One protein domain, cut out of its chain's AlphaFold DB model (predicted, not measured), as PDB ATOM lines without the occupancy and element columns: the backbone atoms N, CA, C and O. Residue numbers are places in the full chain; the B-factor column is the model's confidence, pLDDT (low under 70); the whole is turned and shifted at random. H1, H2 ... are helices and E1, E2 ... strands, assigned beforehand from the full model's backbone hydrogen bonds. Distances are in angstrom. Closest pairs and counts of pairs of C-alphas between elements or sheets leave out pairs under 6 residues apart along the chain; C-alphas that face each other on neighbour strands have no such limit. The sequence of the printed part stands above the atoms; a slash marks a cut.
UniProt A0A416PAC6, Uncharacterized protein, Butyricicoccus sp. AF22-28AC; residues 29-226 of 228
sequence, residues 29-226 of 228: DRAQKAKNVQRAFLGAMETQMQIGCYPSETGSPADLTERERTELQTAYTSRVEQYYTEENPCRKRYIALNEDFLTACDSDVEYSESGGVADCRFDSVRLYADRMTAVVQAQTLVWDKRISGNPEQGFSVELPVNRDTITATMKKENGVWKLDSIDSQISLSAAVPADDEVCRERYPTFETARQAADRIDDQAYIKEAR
ATOM      1  N   ASP A  29     136.951 120.947 226.370       81.25
ATOM      2  CA  ASP A  29     135.753 121.381 225.638       81.25
ATOM      3  C   ASP A  29     135.755 122.901 225.410       81.25
ATOM      4  O   ASP A  29     135.503 123.378 224.300       81.25
ATOM      5  N   ARG A  30     136.110 123.684 226.437       79.00
ATOM      6  CA  ARG A  30     136.204 125.145 226.319       79.00
ATOM      7  C   ARG A  30     137.317 125.570 225.361       79.00
ATOM      8  O   ARG A  30     137.092 126.457 224.540       79.00
ATOM      9  N   ALA A  31     138.480 124.924 225.432       84.69
ATOM     10  CA  ALA A  31     139.593 125.178 224.522       84.69
ATOM     11  C   ALA A  31     139.222 124.838 223.070       84.69
ATOM     12  O   ALA A  31     139.502 125.619 222.161       84.69
ATOM     13  N   GLN A  32     138.527 123.719 222.843       88.06
ATOM     14  CA  GLN A  32     138.074 123.340 221.506       88.06
ATOM     15  C   GLN A  32     137.033 124.319 220.949       88.06
ATOM     16  O   GLN A  32     137.089 124.688 219.775       88.06
ATOM     17  N   LYS A  33     136.103 124.788 221.787       89.50
ATOM     18  CA  LYS A  33     135.125 125.812 221.394       89.50
ATOM     19  C   LYS A  33     135.798 127.126 221.024       89.50
ATOM     20  O   LYS A  33     135.455 127.685 219.988       89.50
ATOM     21  N   ALA A  34     136.778 127.575 221.807       92.56
ATOM     22  CA  ALA A  34     137.553 128.770 221.486       92.56
ATOM     23  C   ALA A  34     138.273 128.631 220.134       92.56
ATOM     24  O   ALA A  34     138.151 129.520 219.298       92.56
ATOM     25  N   LYS A  35     138.911 127.484 219.855       94.56
ATOM     26  CA  LYS A  35     139.538 127.211 218.546       94.56
ATOM     27  C   LYS A  35     138.551 127.278 217.378       94.56
ATOM     28  O   LYS A  35     138.894 127.762 216.304       94.56
ATOM     29  N   ASN A  36     137.323 126.798 217.568       95.81
ATOM     30  CA  ASN A  36     136.301 126.867 216.524       95.81
ATOM     31  C   ASN A  36     135.842 128.311 216.263       95.81
ATOM     32  O   ASN A  36     135.637 128.671 215.109       95.81
ATOM     33  N   VAL A  37     135.735 129.134 217.311       97.69
ATOM     34  CA  VAL A  37     135.459 130.574 217.182       97.69
ATOM     35  C   VAL A  37     136.599 131.276 216.437       97.69
ATOM     36  O   VAL A  37     136.334 132.026 215.504       97.69
ATOM     37  N   GLN A  38     137.857 130.986 216.789       97.44
ATOM     38  CA  GLN A  38     139.041 131.533 216.109       97.44
ATOM     39  C   GLN A  38     139.047 131.195 214.616       97.44
ATOM     40  O   GLN A  38     139.235 132.079 213.787       97.44
ATOM     41  N   ARG A  39     138.783 129.929 214.261       97.44
ATOM     42  CA  ARG A  39     138.709 129.495 212.859       97.44
ATOM     43  C   ARG A  39     137.607 130.225 212.090       97.44
ATOM     44  O   ARG A  39     137.837 130.627 210.959       97.44
ATOM     45  N   ALA A  40     136.429 130.389 212.693       98.00
ATOM     46  CA  ALA A  40     135.327 131.114 212.066       98.00
ATOM     47  C   ALA A  40     135.650 132.600 211.865       98.00
ATOM     48  O   ALA A  40     135.369 133.144 210.803       98.00
ATOM     49  N   PHE A  41     136.279 133.235 212.858       97.50
ATOM     50  CA  PHE A  41     136.737 134.618 212.754       97.50
ATOM     51  C   PHE A  41     137.741 134.791 211.606       97.50
ATOM     52  O   PHE A  41     137.552 135.659 210.761       97.50
ATOM     53  N   LEU A  42     138.753 133.917 211.516       96.75
ATOM     54  CA  LEU A  42     139.709 133.933 210.404       96.75
ATOM     55  C   LEU A  42     139.023 133.712 209.061       96.75
ATOM     56  O   LEU A  42     139.288 134.449 208.125       96.75
ATOM     57  N   GLY A  43     138.098 132.755 208.973       97.12
ATOM     58  CA  GLY A  43     137.330 132.524 207.752       97.12
ATOM     59  C   GLY A  43     136.537 133.756 207.303       97.12
ATOM     60  O   GLY A  43     136.467 134.023 206.105       97.12
ATOM     61  N   ALA A  44     136.003 134.543 208.243       96.12
ATOM     62  CA  ALA A  44     135.338 135.804 207.930       96.12
ATOM     63  C   ALA A  44     136.320 136.842 207.364       96.12
ATOM     64  O   ALA A  44     136.029 137.431 206.323       96.12
ATOM     65  N   MET A  45     137.483 137.016 208.002       94.31
ATOM     66  CA  MET A  45     138.527 137.946 207.548       94.31
ATOM     67  C   MET A  45     139.080 137.549 206.174       94.31
ATOM     68  O   MET A  45     139.133 138.378 205.274       94.31
ATOM     69  N   GLU A  46     139.374 136.267 205.960       94.69
ATOM     70  CA  GLU A  46     139.793 135.745 204.653       94.69
ATOM     71  C   GLU A  46     138.735 135.985 203.575       94.69
ATOM     72  O   GLU A  46     139.047 136.356 202.454       94.69
ATOM     73  N   THR A  47     137.456 135.793 203.902       94.75
ATOM     74  CA  THR A  47     136.363 136.021 202.946       94.75
ATOM     75  C   THR A  47     136.218 137.499 202.581       94.75
ATOM     76  O   THR A  47     135.880 137.813 201.445       94.75
ATOM     77  N   GLN A  48     136.499 138.417 203.510       92.19
ATOM     78  CA  GLN A  48     136.545 139.846 203.199       92.19
ATOM     79  C   GLN A  48     137.690 140.164 202.229       92.19
ATOM     80  O   GLN A  48     137.481 140.906 201.277       92.19
ATOM     81  N   MET A  49     138.873 139.584 202.441       90.69
ATOM     82  CA  MET A  49     140.044 139.837 201.592       90.69
ATOM     83  C   MET A  49     139.946 139.218 200.193       90.69
ATOM     84  O   MET A  49     140.761 139.536 199.342       90.69
ATOM     85  N   GLN A  50     138.961 138.349 199.950       91.75
ATOM     86  CA  GLN A  50     138.726 137.720 198.646       91.75
ATOM     87  C   GLN A  50     137.720 138.470 197.760       91.75
ATOM     88  O   GLN A  50     137.389 137.983 196.679       91.75
ATOM     89  N   ILE A  51     137.192 139.611 198.211       90.12
ATOM     90  CA  ILE A  51     136.288 140.434 197.397       90.12
ATOM     91  C   ILE A  51     137.032 140.894 196.144       90.12
ATOM     92  O   ILE A  51     138.088 141.508 196.250       90.12
ATOM     93  N   GLY A  52     136.461 140.632 194.970       88.38
ATOM     94  CA  GLY A  52     137.045 141.075 193.703       88.38
ATOM     95  C   GLY A  52     138.267 140.268 193.251       88.38
ATOM     96  O   GLY A  52     138.856 140.607 192.229       88.38
ATOM     97  N   CYS A  53     138.630 139.183 193.947       90.81
ATOM     98  CA  CYS A  53     139.639 138.245 193.456       90.81
ATOM     99  C   CYS A  53     139.016 137.291 192.428       90.81
ATOM    100  O   CYS A  53     138.079 136.549 192.736       90.81
ATOM    101  N   TYR A  54     139.571 137.244 191.219       91.50
ATOM    102  CA  TYR A  54     139.168 136.292 190.182       91.50
ATOM    103  C   TYR A  54     140.333 135.963 189.237       91.50
ATOM    104  O   TYR A  54     141.277 136.745 189.103       91.50
ATOM    105  N   PRO A  55     140.311 134.796 188.571       90.12
ATOM    106  CA  PRO A  55     141.272 134.506 187.519       90.12
ATOM    107  C   PRO A  55     140.999 135.399 186.305       90.12
ATOM    108  O   PRO A  55     139.885 135.440 185.794       90.12
ATOM    109  N   SER A  56     142.018 136.105 185.835       89.06
ATOM    110  CA  SER A  56     141.959 136.922 184.621       89.06
ATOM    111  C   SER A  56     143.369 137.092 184.081       89.06
ATOM    112  O   SER A  56     144.306 137.119 184.874       89.06
ATOM    113  N   GLU A  57     143.535 137.175 182.763       85.69
ATOM    114  CA  GLU A  57     144.817 137.468 182.110       85.69
ATOM    115  C   GLU A  57     145.023 138.979 181.952       85.69
ATOM    116  O   GLU A  57     146.152 139.459 182.067       85.69
ATOM    117  N   THR A  58     143.932 139.720 181.744       86.81
ATOM    118  CA  THR A  58     143.924 141.160 181.447       86.81
ATOM    119  C   THR A  58     143.555 142.049 182.638       86.81
ATOM    120  O   THR A  58     143.563 143.272 182.514       86.81
ATOM    121  N   GLY A  59     143.226 141.449 183.784       86.12
ATOM    122  CA  GLY A  59     142.677 142.143 184.950       86.12
ATOM    123  C   GLY A  59     141.234 142.601 184.760       86.12
ATOM    124  O   GLY A  59     140.759 143.432 185.529       86.12
ATOM    125  N   SER A  60     140.552 142.104 183.725       88.88
ATOM    126  CA  SER A  60     139.177 142.460 183.399       88.88
ATOM    127  C   SER A  60     138.240 141.277 183.634       88.88
ATOM    128  O   SER A  60     138.533 140.158 183.199       88.88
ATOM    129  N   PRO A  61     137.046 141.502 184.214       89.81
ATOM    130  CA  PRO A  61     136.042 140.450 184.318       89.81
ATOM    131  C   PRO A  61     135.499 140.031 182.941       89.81
ATOM    132  O   PRO A  61     134.817 139.010 182.849       89.81
ATOM    133  N   ALA A  62     135.793 140.777 181.866       90.00
ATOM    134  CA  ALA A  62     135.481 140.393 180.489       90.00
ATOM    135  C   ALA A  62     136.172 139.086 180.051       90.00
ATOM    136  O   ALA A  62     135.686 138.432 179.130       90.00
ATOM    137  N   ASP A  63     137.248 138.681 180.734       90.00
ATOM    138  CA  ASP A  63     137.912 137.391 180.511       90.00
ATOM    139  C   ASP A  63     137.063 136.200 180.991       90.00
ATOM    140  O   ASP A  63     137.271 135.068 180.558       90.00
ATOM    141  N   LEU A  64     136.108 136.437 181.898       93.12
ATOM    142  CA  LEU A  64     135.283 135.393 182.497       93.12
ATOM    143  C   LEU A  64     134.081 135.064 181.613       93.12
ATOM    144  O   LEU A  64     133.296 135.939 181.235       93.12
ATOM    145  N   THR A  65     133.843 133.774 181.396       95.19
ATOM    146  CA  THR A  65     132.557 133.305 180.873       95.19
ATOM    147  C   THR A  65     131.434 133.532 181.891       95.19
ATOM    148  O   THR A  65     131.655 133.599 183.101       95.19
ATOM    149  N   GLU A  66     130.184 133.572 181.420       95.94
ATOM    150  CA  GLU A  66     129.004 133.669 182.297       95.94
ATOM    151  C   GLU A  66     128.960 132.534 183.339       95.94
ATOM    152  O   GLU A  66     128.611 132.754 184.503       95.94
ATOM    153  N   ARG A  67     129.382 131.324 182.943       97.44
ATOM    154  CA  ARG A  67     129.471 130.167 183.841       97.44
ATOM    155  C   ARG A  67     130.502 130.395 184.945       97.44
ATOM    156  O   ARG A  67     130.172 130.203 186.110       97.44
ATOM    157  N   GLU A  68     131.718 130.811 184.599       97.19
ATOM    158  CA  GLU A  68     132.784 131.066 185.581       97.19
ATOM    159  C   GLU A  68     132.396 132.181 186.545       97.19
ATOM    160  O   GLU A  68     132.558 132.039 187.754       97.19
ATOM    161  N   ARG A  69     131.796 133.255 186.028       96.44
ATOM    162  CA  ARG A  69     131.279 134.353 186.842       96.44
ATOM    163  C   ARG A  69     130.236 133.880 187.851       96.44
ATOM    164  O   ARG A  69     130.311 134.218 189.030       96.44
ATOM    165  N   THR A  70     129.296 133.054 187.398       97.44
ATOM    166  CA  THR A  70     128.258 132.466 188.254       97.44
ATOM    167  C   THR A  70     128.861 131.546 189.316       97.44
ATOM    168  O   THR A  70     128.457 131.596 190.478       97.44
ATOM    169  N   GLU A  71     129.842 130.720 188.947       97.94
ATOM    170  CA  GLU A  71     130.543 129.820 189.869       97.94
ATOM    171  C   GLU A  71     131.318 130.602 190.938       97.94
ATOM    172  O   GLU A  71     131.186 130.299 192.126       97.94
ATOM    173  N   LEU A  72     132.050 131.649 190.543       97.00
ATOM    174  CA  LEU A  72     132.780 132.535 191.452       97.00
ATOM    175  C   LEU A  72     131.834 133.264 192.407       97.00
ATOM    176  O   LEU A  72     132.039 133.223 193.621       97.00
ATOM    177  N   GLN A  73     130.756 133.863 191.891       97.81
ATOM    178  CA  GLN A  73     129.779 134.574 192.718       97.81
ATOM    179  C   GLN A  73     129.068 133.631 193.699       97.81
ATOM    180  O   GLN A  73     128.867 133.973 194.868       97.81
ATOM    181  N   THR A  74     128.728 132.417 193.257       98.44
ATOM    182  CA  THR A  74     128.104 131.392 194.108       98.44
ATOM    183  C   THR A  74     129.061 130.927 195.204       98.44
ATOM    184  O   THR A  74     128.664 130.806 196.367       98.44
ATOM    185  N   ALA A  75     130.331 130.691 194.862       98.06
ATOM    186  CA  ALA A  75     131.355 130.299 195.822       98.06
ATOM    187  C   ALA A  75     131.603 131.406 196.857       98.06
ATOM    188  O   ALA A  75     131.624 131.126 198.058       98.06
ATOM    189  N   TYR A  76     131.724 132.660 196.411       97.50
ATOM    190  CA  TYR A  76     131.900 133.813 197.290       97.50
ATOM    191  C   TYR A  76     130.709 133.985 198.239       97.50
ATOM    192  O   TYR A  76     130.882 134.042 199.459       97.50
ATOM    193  N   THR A  77     129.487 133.956 197.696       98.31
ATOM    194  CA  THR A  77     128.246 134.018 198.482       98.31
ATOM    195  C   THR A  77     128.222 132.916 199.535       98.31
ATOM    196  O   THR A  77     128.039 133.201 200.716       98.31
ATOM    197  N   SER A  78     128.520 131.672 199.153       98.25
ATOM    198  CA  SER A  78     128.545 130.535 200.082       98.25
ATOM    199  C   SER A  78     129.534 130.740 201.238       98.25
ATOM    200  O   SER A  78     129.230 130.396 202.381       98.25
ATOM    201  N   ARG A  79     130.708 131.336 200.981       97.44
ATOM    202  CA  ARG A  79     131.685 131.668 202.034       97.44
ATOM    203  C   ARG A  79     131.173 132.761 202.964       97.44
ATOM    204  O   ARG A  79     131.309 132.635 204.182       97.44
ATOM    205  N   VAL A  80     130.560 133.807 202.412       97.94
ATOM    206  CA  VAL A  80     129.927 134.859 203.213       97.94
ATOM    207  C   VAL A  80     128.865 134.243 204.127       97.94
ATOM    208  O   VAL A  80     128.877 134.481 205.329       97.94
ATOM    209  N   GLU A  81     128.003 133.370 203.613       97.31
ATOM    210  CA  GLU A  81     126.969 132.697 204.413       97.31
ATOM    211  C   GLU A  81     127.528 131.736 205.465       97.31
ATOM    212  O   GLU A  81     126.943 131.574 206.543       97.31
ATOM    213  N   GLN A  82     128.667 131.110 205.172       97.94
ATOM    214  CA  GLN A  82     129.368 130.231 206.098       97.94
ATOM    215  C   GLN A  82     129.934 130.997 207.299       97.94
ATOM    216  O   GLN A  82     129.905 130.469 208.413       97.94
ATOM    217  N   TYR A  83     130.447 132.211 207.087       98.25
ATOM    218  CA  TYR A  83     131.226 132.934 208.094       98.25
ATOM    219  C   TYR A  83     130.567 134.190 208.656       98.25
ATOM    220  O   TYR A  83     131.031 134.664 209.687       98.25
ATOM    221  N   TYR A  84     129.495 134.705 208.060       98.00
ATOM    222  CA  TYR A  84     128.783 135.900 208.515       98.00
ATOM    223  C   TYR A  84     127.364 135.535 208.957       98.00
ATOM    224  O   TYR A  84     126.695 134.723 208.313       98.00
ATOM    225  N   THR A  85     126.911 136.111 210.072       98.19
ATOM    226  CA  THR A  85     125.519 135.944 210.522       98.19
ATOM    227  C   THR A  85     124.548 136.545 209.519       98.19
ATOM    228  O   THR A  85     124.920 137.404 208.712       98.19
ATOM    229  N   GLU A  86     123.284 136.119 209.571       96.81
ATOM    230  CA  GLU A  86     122.276 136.667 208.662       96.81
ATOM    231  C   GLU A  86     122.072 138.174 208.851       96.81
ATOM    232  O   GLU A  86     121.889 138.895 207.869       96.81
ATOM    233  N   GLU A  87     122.195 138.623 210.100       94.69
ATOM    234  CA  GLU A  87     122.038 140.010 210.542       94.69
ATOM    235  C   GLU A  87     123.328 140.840 210.444       94.69
ATOM    236  O   GLU A  87     123.323 142.028 210.774       94.69
ATOM    237  N   ASN A  88     124.450 140.255 210.006       94.31
ATOM    238  CA  ASN A  88     125.690 141.011 209.884       94.31
ATOM    239  C   ASN A  88     125.521 142.127 208.828       94.31
ATOM    240  O   ASN A  88     125.212 141.832 207.667       94.31
ATOM    241  N   PRO A  89     125.786 143.403 209.173       88.75
ATOM    242  CA  PRO A  89     125.535 144.534 208.279       88.75
ATOM    243  C   PRO A  89     126.389 144.510 207.002       88.75
ATOM    244  O   PRO A  89     126.012 145.112 205.997       88.75
ATOM    245  N   CYS A  90     127.525 143.808 207.008       89.94
ATOM    246  CA  CYS A  90     128.409 143.706 205.849       89.94
ATOM    247  C   CYS A  90     127.966 142.627 204.855       89.94
ATOM    248  O   CYS A  90     128.323 142.723 203.684       89.94
ATOM    249  N   ARG A  91     127.166 141.633 205.277       92.62
ATOM    250  CA  ARG A  91     126.850 140.429 204.482       92.62
ATOM    251  C   ARG A  91     126.350 140.774 203.076       92.62
ATOM    252  O   ARG A  91     126.938 140.350 202.086       92.62
ATOM    253  N   LYS A  92     125.282 141.577 202.990       93.56
ATOM    254  CA  LYS A  92     124.680 141.980 201.704       93.56
ATOM    255  C   LYS A  92     125.620 142.855 200.881       93.56
ATOM    256  O   LYS A  92     125.704 142.684 199.671       93.56
ATOM    257  N   ARG A  93     126.336 143.769 201.543       93.25
ATOM    258  CA  ARG A  93     127.274 144.683 200.885       93.25
ATOM    259  C   ARG A  93     128.434 143.929 200.240       93.25
ATOM    260  O   ARG A  93     128.794 144.265 199.127       93.25
ATOM    261  N   TYR A  94     129.012 142.936 200.912       94.69
ATOM    262  CA  TYR A  94     130.135 142.168 200.371       94.69
ATOM    263  C   TYR A  94     129.727 141.296 199.185       94.69
ATOM    264  O   TYR A  94     130.453 141.249 198.201       94.69
ATOM    265  N   ILE A  95     128.552 140.662 199.245       96.31
ATOM    266  CA  ILE A  95     128.015 139.884 198.118       96.31
ATOM    267  C   ILE A  95     127.808 140.779 196.890       96.31
ATOM    268  O   ILE A  95     128.250 140.414 195.805       96.31
ATOM    269  N   ALA A  96     127.176 141.943 197.079       95.31
ATOM    270  CA  ALA A  96     126.938 142.901 196.002       95.31
ATOM    271  C   ALA A  96     128.251 143.477 195.454       95.31
ATOM    272  O   ALA A  96     128.463 143.467 194.254       95.31
ATOM    273  N   LEU A  97     129.174 143.884 196.328       91.88
ATOM    274  CA  LEU A  97     130.465 144.428 195.909       91.88
ATOM    275  C   LEU A  97     131.282 143.409 195.102       91.88
ATOM    276  O   LEU A  97     131.921 143.768 194.121       91.88
ATOM    277  N   ASN A  98     131.257 142.133 195.494       94.31
ATOM    278  CA  ASN A  98     131.917 141.090 194.716       94.31
ATOM    279  C   ASN A  98     131.258 140.896 193.340       94.31
ATOM    280  O   ASN A  98     131.960 140.713 192.350       94.31
ATOM    281  N   GLU A  99     129.928 140.960 193.267       95.00
ATOM    282  CA  GLU A  99     129.197 140.910 191.995       95.00
ATOM    283  C   GLU A  99     129.541 142.103 191.096       95.00
ATOM    284  O   GLU A  99     129.769 141.913 189.902       95.00
ATOM    285  N   ASP A 100     129.652 143.303 191.669       92.81
ATOM    286  CA  ASP A 100     130.053 144.515 190.955       92.81
ATOM    287  C   ASP A 100     131.449 144.338 190.331       92.81
ATOM    288  O   ASP A 100     131.609 144.547 189.131       92.81
ATOM    289  N   PHE A 101     132.443 143.842 191.083       90.69
ATOM    290  CA  PHE A 101     133.777 143.545 190.531       90.69
ATOM    291  C   PHE A 101     133.743 142.497 189.420       90.69
ATOM    292  O   PHE A 101     134.430 142.621 188.408       90.69
ATOM    293  N   LEU A 102     132.925 141.462 189.596       92.56
ATOM    294  CA  LEU A 102     132.761 140.414 188.601       92.56
ATOM    295  C   LEU A 102     131.968 140.880 187.379       92.56
ATOM    296  O   LEU A 102     131.950 140.148 186.395       92.56
ATOM    297  N   THR A 103     131.299 142.037 187.415       90.88
ATOM    298  CA  THR A 103     130.437 142.532 186.330       90.88
ATOM    299  C   THR A 103     130.812 143.885 185.751       90.88
ATOM    300  O   THR A 103     130.235 144.259 184.729       90.88
ATOM    301  N   ALA A 104     131.803 144.559 186.327       86.31
ATOM    302  CA  ALA A 104     132.296 145.840 185.859       86.31
ATOM    303  C   ALA A 104     132.666 145.796 184.367       86.31
ATOM    304  O   ALA A 104     133.340 144.883 183.891       86.31
ATOM    305  N   CYS A 105     132.213 146.807 183.628       72.44
ATOM    306  CA  CYS A 105     132.505 146.980 182.202       72.44
ATOM    307  C   CYS A 105     133.452 148.164 181.947       72.44
ATOM    308  O   CYS A 105     133.676 148.524 180.790       72.44
ATOM    309  N   ASP A 106     133.951 148.796 183.010       70.88
ATOM    310  CA  ASP A 106     134.754 150.009 182.920       70.88
ATOM    311  C   ASP A 106     136.175 149.703 182.431       70.88
ATOM    312  O   ASP A 106     136.719 148.617 182.634       70.88
ATOM    313  N   SER A 107     136.784 150.681 181.753       64.69
ATOM    314  CA  SER A 107     138.190 150.618 181.328       64.69
ATOM    315  C   SER A 107     139.173 150.744 182.491       64.69
ATOM    316  O   SER A 107     140.365 150.481 182.316       64.69
ATOM    317  N   ASP A 108     138.680 151.202 183.642       81.69
ATOM    318  CA  ASP A 108     139.438 151.279 184.877       81.69
ATOM    319  C   ASP A 108     139.522 149.880 185.485       81.69
ATOM    320  O   ASP A 108     138.525 149.267 185.861       81.69
ATOM    321  N   VAL A 109     140.742 149.365 185.552       82.06
ATOM    322  CA  VAL A 109     141.051 148.105 186.206       82.06
ATOM    323  C   VAL A 109     141.195 148.368 187.697       82.06
ATOM    324  O   VAL A 109     141.984 149.216 188.113       82.06
ATOM    325  N   GLU A 110     140.461 147.601 188.495       85.00
ATOM    326  CA  GLU A 110     140.675 147.430 189.928       85.00
ATOM    327  C   GLU A 110     140.693 145.921 190.198       85.00
ATOM    328  O   GLU A 110     139.666 145.282 190.418       85.00
ATOM    329  N   TYR A 111     141.881 145.333 190.051       86.25
ATOM    330  CA  TYR A 111     142.087 143.890 190.047       86.25
ATOM    331  C   TYR A 111     142.857 143.457 191.291       86.25
ATOM    332  O   TYR A 111     144.020 143.824 191.449       86.25
ATOM    333  N   SER A 112     142.233 142.652 192.153       87.62
ATOM    334  CA  SER A 112     142.945 141.949 193.224       87.62
ATOM    335  C   SER A 112     143.450 140.610 192.690       87.62
ATOM    336  O   SER A 112     142.669 139.715 192.357       87.62
ATOM    337  N   GLU A 113     144.770 140.476 192.597       86.12
ATOM    338  CA  GLU A 113     145.417 139.239 192.166       86.12
ATOM    339  C   GLU A 113     145.367 138.186 193.274       86.12
ATOM    340  O   GLU A 113     145.079 137.011 193.034       86.12
ATOM    341  N   SER A 114     145.636 138.611 194.508       87.12
ATOM    342  CA  SER A 114     145.507 137.764 195.689       87.12
ATOM    343  C   SER A 114     145.476 138.607 196.952       87.12
ATOM    344  O   SER A 114     146.119 139.647 197.028       87.12
ATOM    345  N   GLY A 115     144.797 138.111 197.974       88.56
ATOM    346  CA  GLY A 115     144.792 138.723 199.290       88.56
ATOM    347  C   GLY A 115     144.380 137.717 200.348       88.56
ATOM    348  O   GLY A 115     143.894 136.620 200.045       88.56
ATOM    349  N   GLY A 116     144.592 138.077 201.608       91.50
ATOM    350  CA  GLY A 116     144.220 137.213 202.716       91.50
ATOM    351  C   GLY A 116     144.698 137.689 204.076       91.50
ATOM    352  O   GLY A 116     145.147 138.822 204.258       91.50
ATOM    353  N   VAL A 117     144.614 136.786 205.051       91.75
ATOM    354  CA  VAL A 117     145.132 136.999 206.402       91.75
ATOM    355  C   VAL A 117     146.544 136.425 206.489       91.75
ATOM    356  O   VAL A 117     146.767 135.217 206.465       91.75
ATOM    357  N   ALA A 118     147.527 137.308 206.612       90.69
ATOM    358  CA  ALA A 118     148.939 136.960 206.728       90.69
ATOM    359  C   ALA A 118     149.315 136.423 208.119       90.69
ATOM    360  O   ALA A 118     150.194 135.559 208.241       90.69
ATOM    361  N   ASP A 119     148.691 136.976 209.162       91.12
ATOM    362  CA  ASP A 119     148.871 136.575 210.555       91.12
ATOM    363  C   ASP A 119     147.696 137.057 211.418       91.12
ATOM    364  O   ASP A 119     147.013 138.033 211.101       91.12
ATOM    365  N   CYS A 120     147.451 136.378 212.534       92.44
ATOM    366  CA  CYS A 120     146.430 136.776 213.491       92.44
ATOM    367  C   CYS A 120     146.800 136.337 214.902       92.44
ATOM    368  O   CYS A 120     146.842 135.145 215.224       92.44
ATOM    369  N   ARG A 121     146.999 137.320 215.780       93.94
ATOM    370  CA  ARG A 121     147.242 137.090 217.199       93.94
ATOM    371  C   ARG A 121     145.958 137.299 217.984       93.94
ATOM    372  O   ARG A 121     145.471 138.416 218.116       93.94
ATOM    373  N   PHE A 122     145.434 136.224 218.557       93.88
ATOM    374  CA  PHE A 122     144.278 136.297 219.444       93.88
ATOM    375  C   PHE A 122     144.704 136.725 220.846       93.88
ATOM    376  O   PHE A 122     145.298 135.937 221.580       93.88
ATOM    377  N   ASP A 123     144.341 137.944 221.236       93.44
ATOM    378  CA  ASP A 123     144.553 138.445 222.591       93.44
ATOM    379  C   ASP A 123     143.541 137.809 223.562       93.44
ATOM    380  O   ASP A 123     143.883 137.442 224.688       93.44
ATOM    381  N   SER A 124     142.285 137.619 223.132       94.50
ATOM    382  CA  SER A 124     141.301 136.858 223.910       94.50
ATOM    383  C   SER A 124     140.160 136.262 223.080       94.50
ATOM    384  O   SER A 124     139.755 136.790 222.047       94.50
ATOM    385  N   VAL A 125     139.601 135.150 223.573       96.25
ATOM    386  CA  VAL A 125     138.339 134.568 223.089       96.25
ATOM    387  C   VAL A 125     137.466 134.243 224.292       96.25
ATOM    388  O   VAL A 125     137.752 133.327 225.068       96.25
ATOM    389  N   ARG A 126     136.390 135.008 224.472       95.31
ATOM    390  CA  ARG A 126     135.503 134.911 225.636       95.31
ATOM    391  C   ARG A 126     134.131 134.414 225.214       95.31
ATOM    392  O   ARG A 126     133.360 135.151 224.616       95.31
ATOM    393  N   LEU A 127     133.828 133.164 225.556       94.81
ATOM    394  CA  LEU A 127     132.488 132.592 225.422       94.81
ATOM    395  C   LEU A 127     131.564 133.150 226.507       94.81
ATOM    396  O   LEU A 127     131.942 133.173 227.683       94.81
ATOM    397  N   TYR A 128     130.355 133.533 226.114       93.12
ATOM    398  CA  TYR A 128     129.285 133.907 227.031       93.12
ATOM    399  C   TYR A 128     128.700 132.658 227.704       93.12
ATOM    400  O   TYR A 128     128.927 131.521 227.276       93.12
ATOM    401  N   ALA A 129     127.945 132.866 228.787       89.94
ATOM    402  CA  ALA A 129     127.317 131.779 229.539       89.94
ATOM    403  C   ALA A 129     126.322 130.969 228.688       89.94
ATOM    404  O   ALA A 129     126.193 129.761 228.893       89.94
ATOM    405  N   ASP A 130     125.687 131.616 227.703       90.69
ATOM    406  CA  ASP A 130     124.776 130.998 226.733       90.69
ATOM    407  C   ASP A 130     125.468 129.972 225.816       90.69
ATOM    408  O   ASP A 130     124.808 129.104 225.251       90.69
ATOM    409  N   ARG A 131     126.803 130.041 225.686       88.31
ATOM    410  CA  ARG A 131     127.622 129.275 224.732       88.31
ATOM    411  C   ARG A 131     127.199 129.446 223.264       88.31
ATOM    412  O   ARG A 131     127.611 128.642 222.422       88.31
ATOM    413  N   MET A 132     126.419 130.481 222.977       95.06
ATOM    414  CA  MET A 132     125.925 130.872 221.656       95.06
ATOM    415  C   MET A 132     126.557 132.180 221.186       95.06
ATOM    416  O   MET A 132     126.551 132.451 219.991       95.06
ATOM    417  N   THR A 133     127.160 132.936 222.103       96.69
ATOM    418  CA  THR A 133     127.859 134.186 221.815       96.69
ATOM    419  C   THR A 133     129.310 134.104 222.285       96.69
ATOM    420  O   THR A 133     129.626 133.500 223.319       96.69
ATOM    421  N   ALA A 134     130.220 134.713 221.534       97.25
ATOM    422  CA  ALA A 134     131.600 134.911 221.939       97.25
ATOM    423  C   ALA A 134     132.081 136.308 221.550       97.25
ATOM    424  O   ALA A 134     131.652 136.854 220.541       97.25
ATOM    425  N   VAL A 135     133.012 136.858 222.324       96.81
ATOM    426  CA  VAL A 135     133.774 138.048 221.937       96.81
ATOM    427  C   VAL A 135     135.210 137.637 221.662       96.81
ATOM    428  O   VAL A 135     135.843 136.975 222.491       96.81
ATOM    429  N   VAL A 136     135.702 138.026 220.495       96.44
ATOM    430  CA  VAL A 136     137.079 137.854 220.045       96.44
ATOM    431  C   VAL A 136     137.772 139.203 220.128       96.44
ATOM    432  O   VAL A 136     137.235 140.201 219.661       96.44
ATOM    433  N   GLN A 137     138.961 139.225 220.716       94.88
ATOM    434  CA  GLN A 137     139.900 140.331 220.585       94.88
ATOM    435  C   GLN A 137     141.144 139.788 219.907       94.88
ATOM    436  O   GLN A 137     141.735 138.817 220.391       94.88
ATOM    437  N   ALA A 138     141.495 140.369 218.770       93.06
ATOM    438  CA  ALA A 138     142.606 139.907 217.966       93.06
ATOM    439  C   ALA A 138     143.324 141.077 217.307       93.06
ATOM    440  O   ALA A 138     142.717 142.101 216.999       93.06
ATOM    441  N   GLN A 139     144.608 140.884 217.049       91.12
ATOM    442  CA  GLN A 139     145.351 141.691 216.101       91.12
ATOM    443  C   GLN A 139     145.445 140.906 214.802       91.12
ATOM    444  O   GLN A 139     145.892 139.758 214.816       91.12
ATOM    445  N   THR A 140     145.015 141.503 213.699       89.12
ATOM    446  CA  THR A 140     145.064 140.890 212.372       89.12
ATOM    447  C   THR A 140     146.082 141.605 211.513       89.12
ATOM    448  O   THR A 140     146.202 142.826 211.570       89.12
ATOM    449  N   LEU A 141     146.794 140.826 210.715       89.12
ATOM    450  CA  LEU A 141     147.616 141.301 209.624       89.12
ATOM    451  C   LEU A 141     146.980 140.788 208.337       89.12
ATOM    452  O   LEU A 141     146.954 139.577 208.110       89.12
ATOM    453  N   VAL A 142     146.438 141.688 207.528       89.00
ATOM    454  CA  VAL A 142     145.837 141.353 206.233       89.00
ATOM    455  C   VAL A 142     146.622 142.004 205.111       89.00
ATOM    456  O   VAL A 142     147.265 143.033 205.312       89.00
ATOM    457  N   TRP A 143     146.582 141.394 203.938       89.44
ATOM    458  CA  TRP A 143     147.294 141.871 202.763       89.44
ATOM    459  C   TRP A 143     146.443 141.683 201.513       89.44
ATOM    460  O   TRP A 143     145.587 140.797 201.468       89.44
ATOM    461  N   ASP A 144     146.682 142.522 200.519       88.94
ATOM    462  CA  ASP A 144     146.053 142.457 199.204       88.94
ATOM    463  C   ASP A 144     147.086 142.907 198.172       88.94
ATOM    464  O   ASP A 144     147.717 143.942 198.354       88.94
ATOM    465  N   LYS A 145     147.316 142.105 197.138       90.19
ATOM    466  CA  LYS A 145     148.149 142.439 195.986       90.19
ATOM    467  C   LYS A 145     147.209 142.818 194.858       90.19
ATOM    468  O   LYS A 145     146.489 141.968 194.332       90.19
ATOM    469  N   ARG A 146     147.236 144.091 194.485       90.69
ATOM    470  CA  ARG A 146     146.286 144.663 193.535       90.69
ATOM    471  C   ARG A 146     146.972 145.427 192.421       90.69
ATOM    472  O   ARG A 146     148.004 146.064 192.626       90.69
ATOM    473  N   ILE A 147     146.356 145.382 191.249       91.62
ATOM    474  CA  ILE A 147     146.724 146.177 190.086       91.62
ATOM    475  C   ILE A 147     145.566 147.122 189.800       91.62
ATOM    476  O   ILE A 147     144.423 146.685 189.665       91.62
ATOM    477  N   SER A 148     145.859 148.417 189.719       91.00
ATOM    478  CA  SER A 148     144.852 149.447 189.474       91.00
ATOM    479  C   SER A 148     145.275 150.416 188.375       91.00
ATOM    480  O   SER A 148     146.462 150.689 188.196       91.00
ATOM    481  N   GLY A 149     144.319 150.972 187.637       91.25
ATOM    482  CA  GLY A 149     144.571 152.013 186.638       91.25
ATOM    483  C   GLY A 149     143.937 151.709 185.292       91.25
ATOM    484  O   GLY A 149     143.061 150.862 185.183       91.25
ATOM    485  N   ASN A 150     144.369 152.420 184.257       90.19
ATOM    486  CA  ASN A 150     143.777 152.303 182.930       90.19
ATOM    487  C   ASN A 150     144.815 152.548 181.826       90.19
ATOM    488  O   ASN A 150     145.907 153.054 182.101       90.19
ATOM    489  N   PRO A 151     144.496 152.219 180.561       87.94
ATOM    490  CA  PRO A 151     145.429 152.398 179.452       87.94
ATOM    491  C   PRO A 151     145.869 153.848 179.197       87.94
ATOM    492  O   PRO A 151     146.918 154.056 178.593       87.94
ATOM    493  N   GLU A 152     145.094 154.851 179.625       89.50
ATOM    494  CA  GLU A 152     145.425 156.267 179.402       89.50
ATOM    495  C   GLU A 152     146.440 156.799 180.422       89.50
ATOM    496  O   GLU A 152     147.320 157.587 180.077       89.50
ATOM    497  N   GLN A 153     146.319 156.375 181.681       91.12
ATOM    498  CA  GLN A 153     147.126 156.856 182.809       91.12
ATOM    499  C   GLN A 153     148.219 155.864 183.231       91.12
ATOM    500  O   GLN A 153     149.103 156.208 184.019       91.12
ATOM    501  N   GLY A 154     148.169 154.642 182.704       92.81
ATOM    502  CA  GLY A 154     148.992 153.527 183.142       92.81
ATOM    503  C   GLY A 154     148.475 152.877 184.426       92.81
ATOM    504  O   GLY A 154     147.553 153.343 185.101       92.81
ATOM    505  N   PHE A 155     149.117 151.775 184.781       94.12
ATOM    506  CA  PHE A 155     148.734 150.875 185.856       94.12
ATOM    507  C   PHE A 155     149.717 150.979 187.025       94.12
ATOM    508  O   PHE A 155     150.905 151.224 186.829       94.12
ATOM    509  N   SER A 156     149.229 150.786 188.243       93.12
ATOM    510  CA  SER A 156     150.027 150.674 189.461       93.12
ATOM    511  C   SER A 156     149.865 149.296 190.062       93.12
ATOM    512  O   SER A 156     148.787 148.713 189.998       93.12
ATOM    513  N   VAL A 157     150.940 148.811 190.674       92.12
ATOM    514  CA  VAL A 157     150.927 147.623 191.522       92.12
ATOM    515  C   VAL A 157     150.968 148.090 192.966       92.12
ATOM    516  O   VAL A 157     151.808 148.906 193.333       92.12
ATOM    517  N   GLU A 158     150.093 147.563 193.804       89.19
ATOM    518  CA  GLU A 158     150.076 147.881 195.223       89.19
ATOM    519  C   GLU A 158     150.036 146.592 196.039       89.19
ATOM    520  O   GLU A 158     149.335 145.644 195.692       89.19
ATOM    521  N   LEU A 159     150.773 146.582 197.149       87.25
ATOM    522  CA  LEU A 159     150.731 145.520 198.150       87.25
ATOM    523  C   LEU A 159     150.437 146.135 199.528       87.25
ATOM    524  O   LEU A 159     151.337 146.223 200.368       87.25
ATOM    525  N   PRO A 160     149.222 146.665 199.767       84.06
ATOM    526  CA  PRO A 160     148.824 147.098 201.097       84.06
ATOM    527  C   PRO A 160     148.932 145.956 202.110       84.06
ATOM    528  O   PRO A 160     148.323 144.898 201.946       84.06
ATOM    529  N   VAL A 161     149.649 146.216 203.204       83.38
ATOM    530  CA  VAL A 161     149.665 145.361 204.394       83.38
ATOM    531  C   VAL A 161     149.066 146.147 205.557       83.38
ATOM    532  O   VAL A 161     149.608 147.165 205.994       83.38
ATOM    533  N   ASN A 162     147.919 145.687 206.050       81.38
ATOM    534  CA  ASN A 162     147.149 146.359 207.091       81.38
ATOM    535  C   ASN A 162     147.232 145.587 208.400       81.38
ATOM    536  O   ASN A 162     146.985 144.379 208.446       81.38
ATOM    537  N   ARG A 163     147.545 146.310 209.476       84.31
ATOM    538  CA  ARG A 163     147.526 145.787 210.837       84.31
ATOM    539  C   ARG A 163     146.395 146.439 211.614       84.31
ATOM    540  O   ARG A 163     146.460 147.627 211.907       84.31
ATOM    541  N   ASP A 164     145.439 145.627 212.037       82.75
ATOM    542  CA  ASP A 164     144.261 146.085 212.765       82.75
ATOM    543  C   ASP A 164     144.171 145.426 214.140       82.75
ATOM    544  O   ASP A 164     144.584 144.283 214.336       82.75
ATOM    545  N   THR A 165     143.605 146.146 215.107       87.31
ATOM    546  CA  THR A 165     143.132 145.557 216.366       87.31
ATOM    547  C   THR A 165     141.616 145.482 216.312       87.31
ATOM    548  O   THR A 165     140.932 146.499 216.244       87.31
ATOM    549  N   ILE A 166     141.091 144.264 216.347       88.94
ATOM    550  CA  ILE A 166     139.683 143.968 216.121       88.94
ATOM    551  C   ILE A 166     139.071 143.437 217.413       88.94
ATOM    552  O   ILE A 166     139.561 142.470 218.002       88.94
ATOM    553  N   THR A 167     137.956 144.041 217.825       93.38
ATOM    554  CA  THR A 167     137.018 143.416 218.760       93.38
ATOM    555  C   THR A 167     135.797 142.966 217.970       93.38
ATOM    556  O   THR A 167     135.094 143.783 217.386       93.38
ATOM    557  N   ALA A 168     135.548 141.662 217.933       94.94
ATOM    558  CA  ALA A 168     134.467 141.069 217.160       94.94
ATOM    559  C   ALA A 168     133.497 140.301 218.054       94.94
ATOM    560  O   ALA A 168     133.905 139.564 218.954       94.94
ATOM    561  N   THR A 169     132.209 140.427 217.755       96.88
ATOM    562  CA  THR A 169     131.173 139.554 218.301       96.88
ATOM    563  C   THR A 169     130.947 138.406 217.330       96.88
ATOM    564  O   THR A 169     130.688 138.608 216.146       96.88
ATOM    565  N   MET A 170     131.023 137.187 217.848       98.00
ATOM    566  CA  MET A 170     130.745 135.953 217.130       98.00
ATOM    567  C   MET A 170     129.463 135.345 217.692       98.00
ATOM    568  O   MET A 170     129.308 135.246 218.912       98.00
ATOM    569  N   LYS A 171     128.568 134.885 216.822       97.88
ATOM    570  CA  LYS A 171     127.348 134.172 217.214       97.88
ATOM    571  C   LYS A 171     127.289 132.803 216.574       97.88
ATOM    572  O   LYS A 171     127.874 132.555 215.522       97.88
ATOM    573  N   LYS A 172     126.592 131.893 217.239       96.75
ATOM    574  CA  LYS A 172     126.368 130.543 216.752       96.75
ATOM    575  C   LYS A 172     125.002 130.456 216.079       96.75
ATOM    576  O   LYS A 172     123.981 130.488 216.754       96.75
ATOM    577  N   GLU A 173     124.989 130.282 214.765       96.50
ATOM    578  CA  GLU A 173     123.784 130.061 213.962       96.50
ATOM    579  C   GLU A 173     123.784 128.632 213.436       96.50
ATOM    580  O   GLU A 173     124.782 128.175 212.880       96.50
ATOM    581  N   ASN A 174     122.687 127.897 213.634       93.81
ATOM    582  CA  ASN A 174     122.545 126.514 213.157       93.81
ATOM    583  C   ASN A 174     123.727 125.601 213.544       93.81
ATOM    584  O   ASN A 174     124.125 124.702 212.811       93.81
ATOM    585  N   GLY A 175     124.321 125.842 214.719       92.81
ATOM    586  CA  GLY A 175     125.457 125.065 215.216       92.81
ATOM    587  C   GLY A 175     126.839 125.528 214.731       92.81
ATOM    588  O   GLY A 175     127.839 124.991 215.215       92.81
ATOM    589  N   VAL A 176     126.921 126.546 213.873       96.38
ATOM    590  CA  VAL A 176     128.161 127.072 213.283       96.38
ATOM    591  C   VAL A 176     128.459 128.463 213.837       96.38
ATOM    592  O   VAL A 176     127.561 129.285 213.981       96.38
ATOM    593  N   TRP A 177     129.717 128.726 214.191       98.12
ATOM    594  CA  TRP A 177     130.151 130.058 214.617       98.12
ATOM    595  C   TRP A 177     130.321 130.970 213.408       98.12
ATOM    596  O   TRP A 177     130.967 130.574 212.443       98.12
ATOM    597  N   LYS A 178     129.790 132.187 213.502       98.50
ATOM    598  CA  LYS A 178     129.836 133.209 212.461       98.50
ATOM    599  C   LYS A 178     130.092 134.587 213.065       98.50
ATOM    600  O   LYS A 178     129.794 134.821 214.238       98.50
ATOM    601  N   LEU A 179     130.657 135.480 212.269       97.81
ATOM    602  CA  LEU A 179     130.906 136.870 212.602       97.81
ATOM    603  C   LEU A 179     129.596 137.651 212.577       97.81
ATOM    604  O   LEU A 179     128.936 137.745 211.543       97.81
ATOM    605  N   ASP A 180     129.242 138.231 213.716       97.00
ATOM    606  CA  ASP A 180     128.023 139.016 213.884       97.00
ATOM    607  C   ASP A 180     128.273 140.510 213.701       97.00
ATOM    608  O   ASP A 180     127.548 141.193 212.984       97.00
ATOM    609  N   SER A 181     129.328 141.015 214.332       93.81
ATOM    610  CA  SER A 181     129.713 142.420 214.246       93.81
ATOM    611  C   SER A 181     131.181 142.606 214.608       93.81
ATOM    612  O   SER A 181     131.777 141.785 215.309       93.81
ATOM    613  N   ILE A 182     131.748 143.711 214.137       89.75
ATOM    614  CA  ILE A 182     133.045 144.221 214.566       89.75
ATOM    615  C   ILE A 182     132.790 145.571 215.225       89.75
ATOM    616  O   ILE A 182     132.182 146.449 214.615       89.75
ATOM    617  N   ASP A 183     133.231 145.713 216.470       80.94
ATOM    618  CA  ASP A 183     133.270 146.992 217.167       80.94
ATOM    619  C   ASP A 183     134.534 147.721 216.704       80.94
ATOM    620  O   ASP A 183     135.663 147.349 217.044       80.94
ATOM    621  N   SER A 184     134.353 148.679 215.798       57.78
ATOM    622  CA  SER A 184     135.457 149.337 215.124       57.78
ATOM    623  C   SER A 184     136.037 150.460 215.985       57.78
ATOM    624  O   SER A 184     135.585 151.600 215.976       57.78
ATOM    625  N   GLN A 185     137.174 150.178 216.613       51.91
ATOM    626  CA  GLN A 185     138.321 151.066 216.427       51.91
ATOM    627  C   GLN A 185     139.188 150.466 215.322       51.91
ATOM    628  O   GLN A 185     140.320 150.057 215.560       51.91
ATOM    629  N   ILE A 186     138.634 150.376 214.106       51.00
ATOM    630  CA  ILE A 186     139.453 150.141 212.918       51.00
ATOM    631  C   ILE A 186     140.237 151.440 212.739       51.00
ATOM    632  O   ILE A 186     139.811 152.366 212.051       51.00
ATOM    633  N   SER A 187     141.367 151.544 213.434       40.53
ATOM    634  CA  SER A 187     142.450 152.330 212.890       40.53
ATOM    635  C   SER A 187     142.840 151.588 211.626       40.53
ATOM    636  O   SER A 187     143.679 150.703 211.688       40.53
ATOM    637  N   LEU A 188     142.283 152.007 210.486       43.00
ATOM    638  CA  LEU A 188     143.025 151.998 209.228       43.00
ATOM    639  C   LEU A 188     144.234 152.924 209.454       43.00
ATOM    640  O   LEU A 188     144.330 154.004 208.874       43.00
ATOM    641  N   SER A 189     145.096 152.599 210.423       36.41
ATOM    642  CA  SER A 189     146.364 153.253 210.648       36.41
ATOM    643  C   SER A 189     147.145 152.882 209.418       36.41
ATOM    644  O   SER A 189     147.626 151.758 209.352       36.41
ATOM    645  N   ALA A 190     147.090 153.807 208.455       43.84
ATOM    646  CA  ALA A 190     147.777 153.860 207.182       43.84
ATOM    647  C   ALA A 190     148.178 152.476 206.686       43.84
ATOM    648  O   ALA A 190     149.167 151.941 207.184       43.84
ATOM    649  N   ALA A 191     147.436 151.937 205.706       51.38
ATOM    650  CA  ALA A 191     147.930 150.832 204.894       51.38
ATOM    651  C   ALA A 191     149.414 151.047 204.689       51.38
ATOM    652  O   ALA A 191     149.785 152.081 204.132       51.38
ATOM    653  N   VAL A 192     150.238 150.176 205.277       53.97
ATOM    654  CA  VAL A 192     151.676 150.319 205.143       53.97
ATOM    655  C   VAL A 192     151.886 149.945 203.691       53.97
ATOM    656  O   VAL A 192     151.687 148.773 203.349       53.97
ATOM    657  N   PRO A 193     152.139 150.922 202.804       55.47
ATOM    658  CA  PRO A 193     152.408 150.576 201.430       55.47
ATOM    659  C   PRO A 193     153.694 149.763 201.482       55.47
ATOM    660  O   PRO A 193     154.606 150.106 202.245       55.47
ATOM    661  N   ALA A 194     153.781 148.690 200.703       63.62
ATOM    662  CA  ALA A 194     155.081 148.096 200.469       63.62
ATOM    663  C   ALA A 194     156.025 149.214 199.998       63.62
ATOM    664  O   ALA A 194     155.730 149.922 199.031       63.62
ATOM    665  N   ASP A 195     157.137 149.408 200.709       68.81
ATOM    666  CA  ASP A 195     158.168 150.382 200.339       68.81
ATOM    667  C   ASP A 195     159.044 149.811 199.207       68.81
ATOM    668  O   ASP A 195     160.273 149.807 199.267       68.81
ATOM    669  N   ASP A 196     158.379 149.263 198.187       78.50
ATOM    670  CA  ASP A 196     158.944 148.565 197.037       78.50
ATOM    671  C   ASP A 196     159.054 149.532 195.849       78.50
ATOM    672  O   ASP A 196     158.183 150.375 195.624       78.50
ATOM    673  N   GLU A 197     160.139 149.433 195.082       82.56
ATOM    674  CA  GLU A 197     160.312 150.206 193.850       82.56
ATOM    675  C   GLU A 197     159.199 149.909 192.835       82.56
ATOM    676  O   GLU A 197     158.665 150.848 192.244       82.56
ATOM    677  N   VAL A 198     158.765 148.646 192.740       85.12
ATOM    678  CA  VAL A 198     157.648 148.196 191.898       85.12
ATOM    679  C   VAL A 198     156.359 148.934 192.255       85.12
ATOM    680  O   VAL A 198     155.631 149.383 191.372       85.12
ATOM    681  N   CYS A 199     156.088 149.131 193.548       86.06
ATOM    682  CA  CYS A 199     154.875 149.818 193.993       86.06
ATOM    683  C   CYS A 199     154.888 151.335 193.749       86.06
ATOM    684  O   CYS A 199     153.834 151.972 193.773       86.06
ATOM    685  N   ARG A 200     156.063 151.938 193.517       85.25
ATOM    686  CA  ARG A 200     156.189 153.373 193.197       85.25
ATOM    687  C   ARG A 200     156.142 153.649 191.693       85.25
ATOM    688  O   ARG A 200     155.986 154.805 191.297       85.25
ATOM    689  N   GLU A 201     156.298 152.622 190.865       90.94
ATOM    690  CA  GLU A 201     156.314 152.740 189.412       90.94
ATOM    691  C   GLU A 201     154.893 152.810 188.821       90.94
ATOM    692  O   GLU A 201     153.906 152.336 189.393       90.94
ATOM    693  N   ARG A 202     154.792 153.435 187.645       94.12
ATOM    694  CA  ARG A 202     153.604 153.399 186.788       94.12
ATOM    695  C   ARG A 202     153.939 152.637 185.514       94.12
ATOM    696  O   ARG A 202     154.836 153.024 184.771       94.12
ATOM    697  N   TYR A 203     153.182 151.580 185.261       95.06
ATOM    698  CA  TYR A 203     153.375 150.659 184.152       95.06
ATOM    699  C   TYR A 203     152.487 151.031 182.961       95.06
ATOM    700  O   TYR A 203     151.306 151.323 183.144       95.06
ATOM    701  N   PRO A 204     153.003 151.006 181.723       94.12
ATOM    702  CA  PRO A 204     152.240 151.431 180.550       94.12
ATOM    703  C   PRO A 204     151.114 150.460 180.168       94.12
ATOM    704  O   PRO A 204     150.148 150.869 179.532       94.12
ATOM    705  N   THR A 205     151.219 149.179 180.532       93.31
ATOM    706  CA  THR A 205     150.196 148.164 180.240       93.31
ATOM    707  C   THR A 205     149.934 147.274 181.449       93.31
ATOM    708  O   THR A 205     150.827 147.072 182.278       93.31
ATOM    709  N   PHE A 206     148.736 146.685 181.513       91.88
ATOM    710  CA  PHE A 206     148.386 145.715 182.552       91.88
ATOM    711  C   PHE A 206     149.366 144.536 182.583       91.88
ATOM    712  O   PHE A 206     149.835 144.152 183.647       91.88
ATOM    713  N   GLU A 207     149.744 144.008 181.415       93.69
ATOM    714  CA  GLU A 207     150.705 142.904 181.314       93.69
ATOM    715  C   GLU A 207     152.048 143.259 181.969       93.69
ATOM    716  O   GLU A 207     152.585 142.473 182.748       93.69
ATOM    717  N   THR A 208     152.575 144.464 181.713       95.19
ATOM    718  CA  THR A 208     153.829 144.906 182.343       95.19
ATOM    719  C   THR A 208     153.688 145.124 183.847       95.19
ATOM    720  O   THR A 208     154.605 144.764 184.583       95.19
ATOM    721  N   ALA A 209     152.541 145.634 184.314       94.38
ATOM    722  CA  ALA A 209     152.249 145.750 185.742       94.38
ATOM    723  C   ALA A 209     152.209 144.375 186.409       94.38
ATOM    724  O   ALA A 209     152.834 144.174 187.445       94.38
ATOM    725  N   ARG A 210     151.549 143.399 185.784       92.81
ATOM    726  CA  ARG A 210     151.472 142.031 186.294       92.81
ATOM    727  C   ARG A 210     152.839 141.363 186.367       92.81
ATOM    728  O   ARG A 210     153.216 140.850 187.413       92.81
ATOM    729  N   GLN A 211     153.624 141.446 185.294       93.50
ATOM    730  CA  GLN A 211     154.993 140.922 185.287       93.50
ATOM    731  C   GLN A 211     155.881 141.573 186.352       93.50
ATOM    732  O   GLN A 211     156.884 140.979 186.748       93.50
ATOM    733  N   ALA A 212     155.579 142.805 186.765       92.12
ATOM    734  CA  ALA A 212     156.263 143.465 187.865       92.12
ATOM    735  C   ALA A 212     155.726 142.998 189.228       92.12
ATOM    736  O   ALA A 212     156.524 142.698 190.112       92.12
ATOM    737  N   ALA A 213     154.407 142.842 189.375       90.81
ATOM    738  CA  ALA A 213     153.761 142.286 190.564       90.81
ATOM    739  C   ALA A 213     154.265 140.869 190.902       90.81
ATOM    740  O   ALA A 213     154.500 140.561 192.073       90.81
ATOM    741  N   ASP A 214     154.532 140.050 189.881       90.25
ATOM    742  CA  ASP A 214     155.130 138.712 190.005       90.25
ATOM    743  C   ASP A 214     156.563 138.728 190.567       90.25
ATOM    744  O   ASP A 214     157.053 137.711 191.062       90.25
ATOM    745  N   ARG A 215     157.266 139.866 190.483       88.62
ATOM    746  CA  ARG A 215     158.632 140.022 191.017       88.62
ATOM    747  C   ARG A 215     158.645 140.411 192.490       88.62
ATOM    748  O   ARG A 215     159.702 140.315 193.110       88.62
ATOM    749  N   ILE A 216     157.511 140.855 193.036       87.81
ATOM    750  CA  ILE A 216     157.405 141.220 194.447       87.81
ATOM    751  C   ILE A 216     157.448 139.939 195.285       87.81
ATOM    752  O   ILE A 216     156.584 139.068 195.152       87.81
ATOM    753  N   ASP A 217     158.421 139.848 196.195       86.38
ATOM    754  CA  ASP A 217     158.473 138.800 197.221       86.38
ATOM    755  C   ASP A 217     157.468 139.122 198.337       86.38
ATOM    756  O   ASP A 217     157.814 139.623 199.412       86.38
ATOM    757  N   ASP A 218     156.189 138.863 198.064       83.50
ATOM    758  CA  ASP A 218     155.105 139.099 199.021       83.50
ATOM    759  C   ASP A 218     155.326 138.370 200.357       83.50
ATOM    760  O   ASP A 218     154.983 138.903 201.413       83.50
ATOM    761  N   GLN A 219     155.972 137.199 200.350       83.69
ATOM    762  CA  GLN A 219     156.273 136.437 201.559       83.69
ATOM    763  C   GLN A 219     157.287 137.145 202.450       83.69
ATOM    764  O   GLN A 219     157.141 137.090 203.675       83.69
ATOM    765  N   ALA A 220     158.297 137.803 201.876       83.56
ATOM    766  CA  ALA A 220     159.239 138.612 202.641       83.56
ATOM    767  C   ALA A 220     158.521 139.775 203.342       83.56
ATOM    768  O   ALA A 220     158.621 139.892 204.566       83.56
ATOM    769  N   TYR A 221     157.712 140.545 202.606       76.88
ATOM    770  CA  TYR A 221     156.932 141.661 203.157       76.88
ATOM    771  C   TYR A 221     155.963 141.209 204.253       76.88
ATOM    772  O   TYR A 221     155.927 141.779 205.347       76.88
ATOM    773  N   ILE A 222     155.220 140.132 203.996       81.25
ATOM    774  CA  ILE A 222     154.310 139.534 204.973       81.25
ATOM    775  C   ILE A 222     155.079 139.120 206.229       81.25
ATOM    776  O   ILE A 222     154.638 139.414 207.338       81.25
ATOM    777  N   LYS A 223     156.228 138.448 206.076       82.56
ATOM    778  CA  LYS A 223     157.036 137.946 207.192       82.56
ATOM    779  C   LYS A 223     157.582 139.070 208.067       82.56
ATOM    780  O   LYS A 223     157.573 138.913 209.284       82.56
ATOM    781  N   GLU A 224     158.045 140.165 207.473       78.62
ATOM    782  CA  GLU A 224     158.535 141.336 208.211       78.62
ATOM    783  C   GLU A 224     157.422 142.042 208.989       78.62
ATOM    784  O   GLU A 224     157.658 142.551 210.084       78.62
ATOM    785  N   ALA A 225     156.199 142.023 208.459       75.88
ATOM    786  CA  ALA A 225     155.045 142.652 209.087       75.88
ATOM    787  C   ALA A 225     154.353 141.780 210.156       75.88
ATOM    788  O   ALA A 225     153.504 142.290 210.899       75.88
ATOM    789  N   ARG A 226     154.695 140.482 210.258       78.06
ATOM    790  CA  ARG A 226     154.128 139.560 211.261       78.06
ATOM    791  C   ARG A 226     154.374 140.037 212.686       78.06
ATOM    792  O   ARG A 226     155.316 140.768 212.988       78.06
TER     793      ARG A 226
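This is residues 29 to 226 of the 228 residues of an uncharacterized protein of Butyricicoccus sp. AF22-28AC (UniProt A0A416PAC6). A long, twisted sheet of five strands bends and curls round the long helix H1, and a hairpin of two helices, H2 and H3, packs on H1 through H2. Farther along the sheet two short helices pack on it, H5 over E3 and H6 over E2, with the small H4 at E3. The printed part has 198 residues, with six named helices and five named strands in the order H1 H2 H3 E1 E2 E3 E4 E5 H4 H5 H6, of mixed class. The sheet is branched and antiparallel. The whole is compact, with a radius of gyration of the C-alphas of 18.2 A and spans of 58 by 39 by 24 A.

Start at E2, residues 133 to 150, which has three neighbours. On one side of it look for E1, residues 109 to 127, antiparallel, with N 121 and O 139 within hydrogen-bond range at 2.8 A. On the other side are E3, residues 154 to 158, with N 156 and O 148 at 2.8 A, and E4, residues 161 to 173, with N 138 and O 166 at 3.0 A, both antiparallel to E2. E1, E2 and E3 form a meander, each strand the antiparallel neighbour of the one before. E5, residues 176 to 183, is antiparallel to E4, with N 178 and O 171 at 2.8 A. E1 bends by 79 degrees at residue 123, E2 by 72 degrees at 137 and E4 by 73 degrees at 165. The sheet curls round H1, residues 29 to 49; the closest C-alphas of H1 and E1 are those of Glu 46 and Gly 116, 5.1 A. H2, residues 66 to 83, touches H1 with residues 76 to 83 alone, closest at the C-alphas of Ala 44 and Tyr 83, 5.0 A. H2 and H3, residues 91 to 103, form a helical hairpin at a shallow tilt of 19 degrees, closest at the C-alphas of Thr 77 and Ile 95, 5.9 A. H5, residues 206 to 213, is on the same face as H1, at a height over the sheet of 8.2 A. H6, residues 218 to 225, lies over E2, at a height over the sheet of 9.2 A. H4, residues 197 to 200, only grazes the sheet. In H1, H2, H3, H5 and H6 every O i to N i+4 pair is within hydrogen-bond range; H4 is too short for one.

Find C-alpha 133, where E2 begins, at (127.859, 134.186, 221.815); E2 is 45.8 A long, E1 43.0 A and E4 31.6 A. H1 runs 30.6 A from C-alpha 29 at (135.753, 121.381, 225.638), and H2 25.9 A. H6 ends at C-alpha 225, (155.045, 142.652, 209.087).

The two C-alphas farthest apart, those of Asp 29 and Glu 152, are 58.7 A apart. The printed part has no cut. The links H1 to H2 and E5 to H4 are long. Look for pLDDT under 70 at residue 107 and residues 184 to 195.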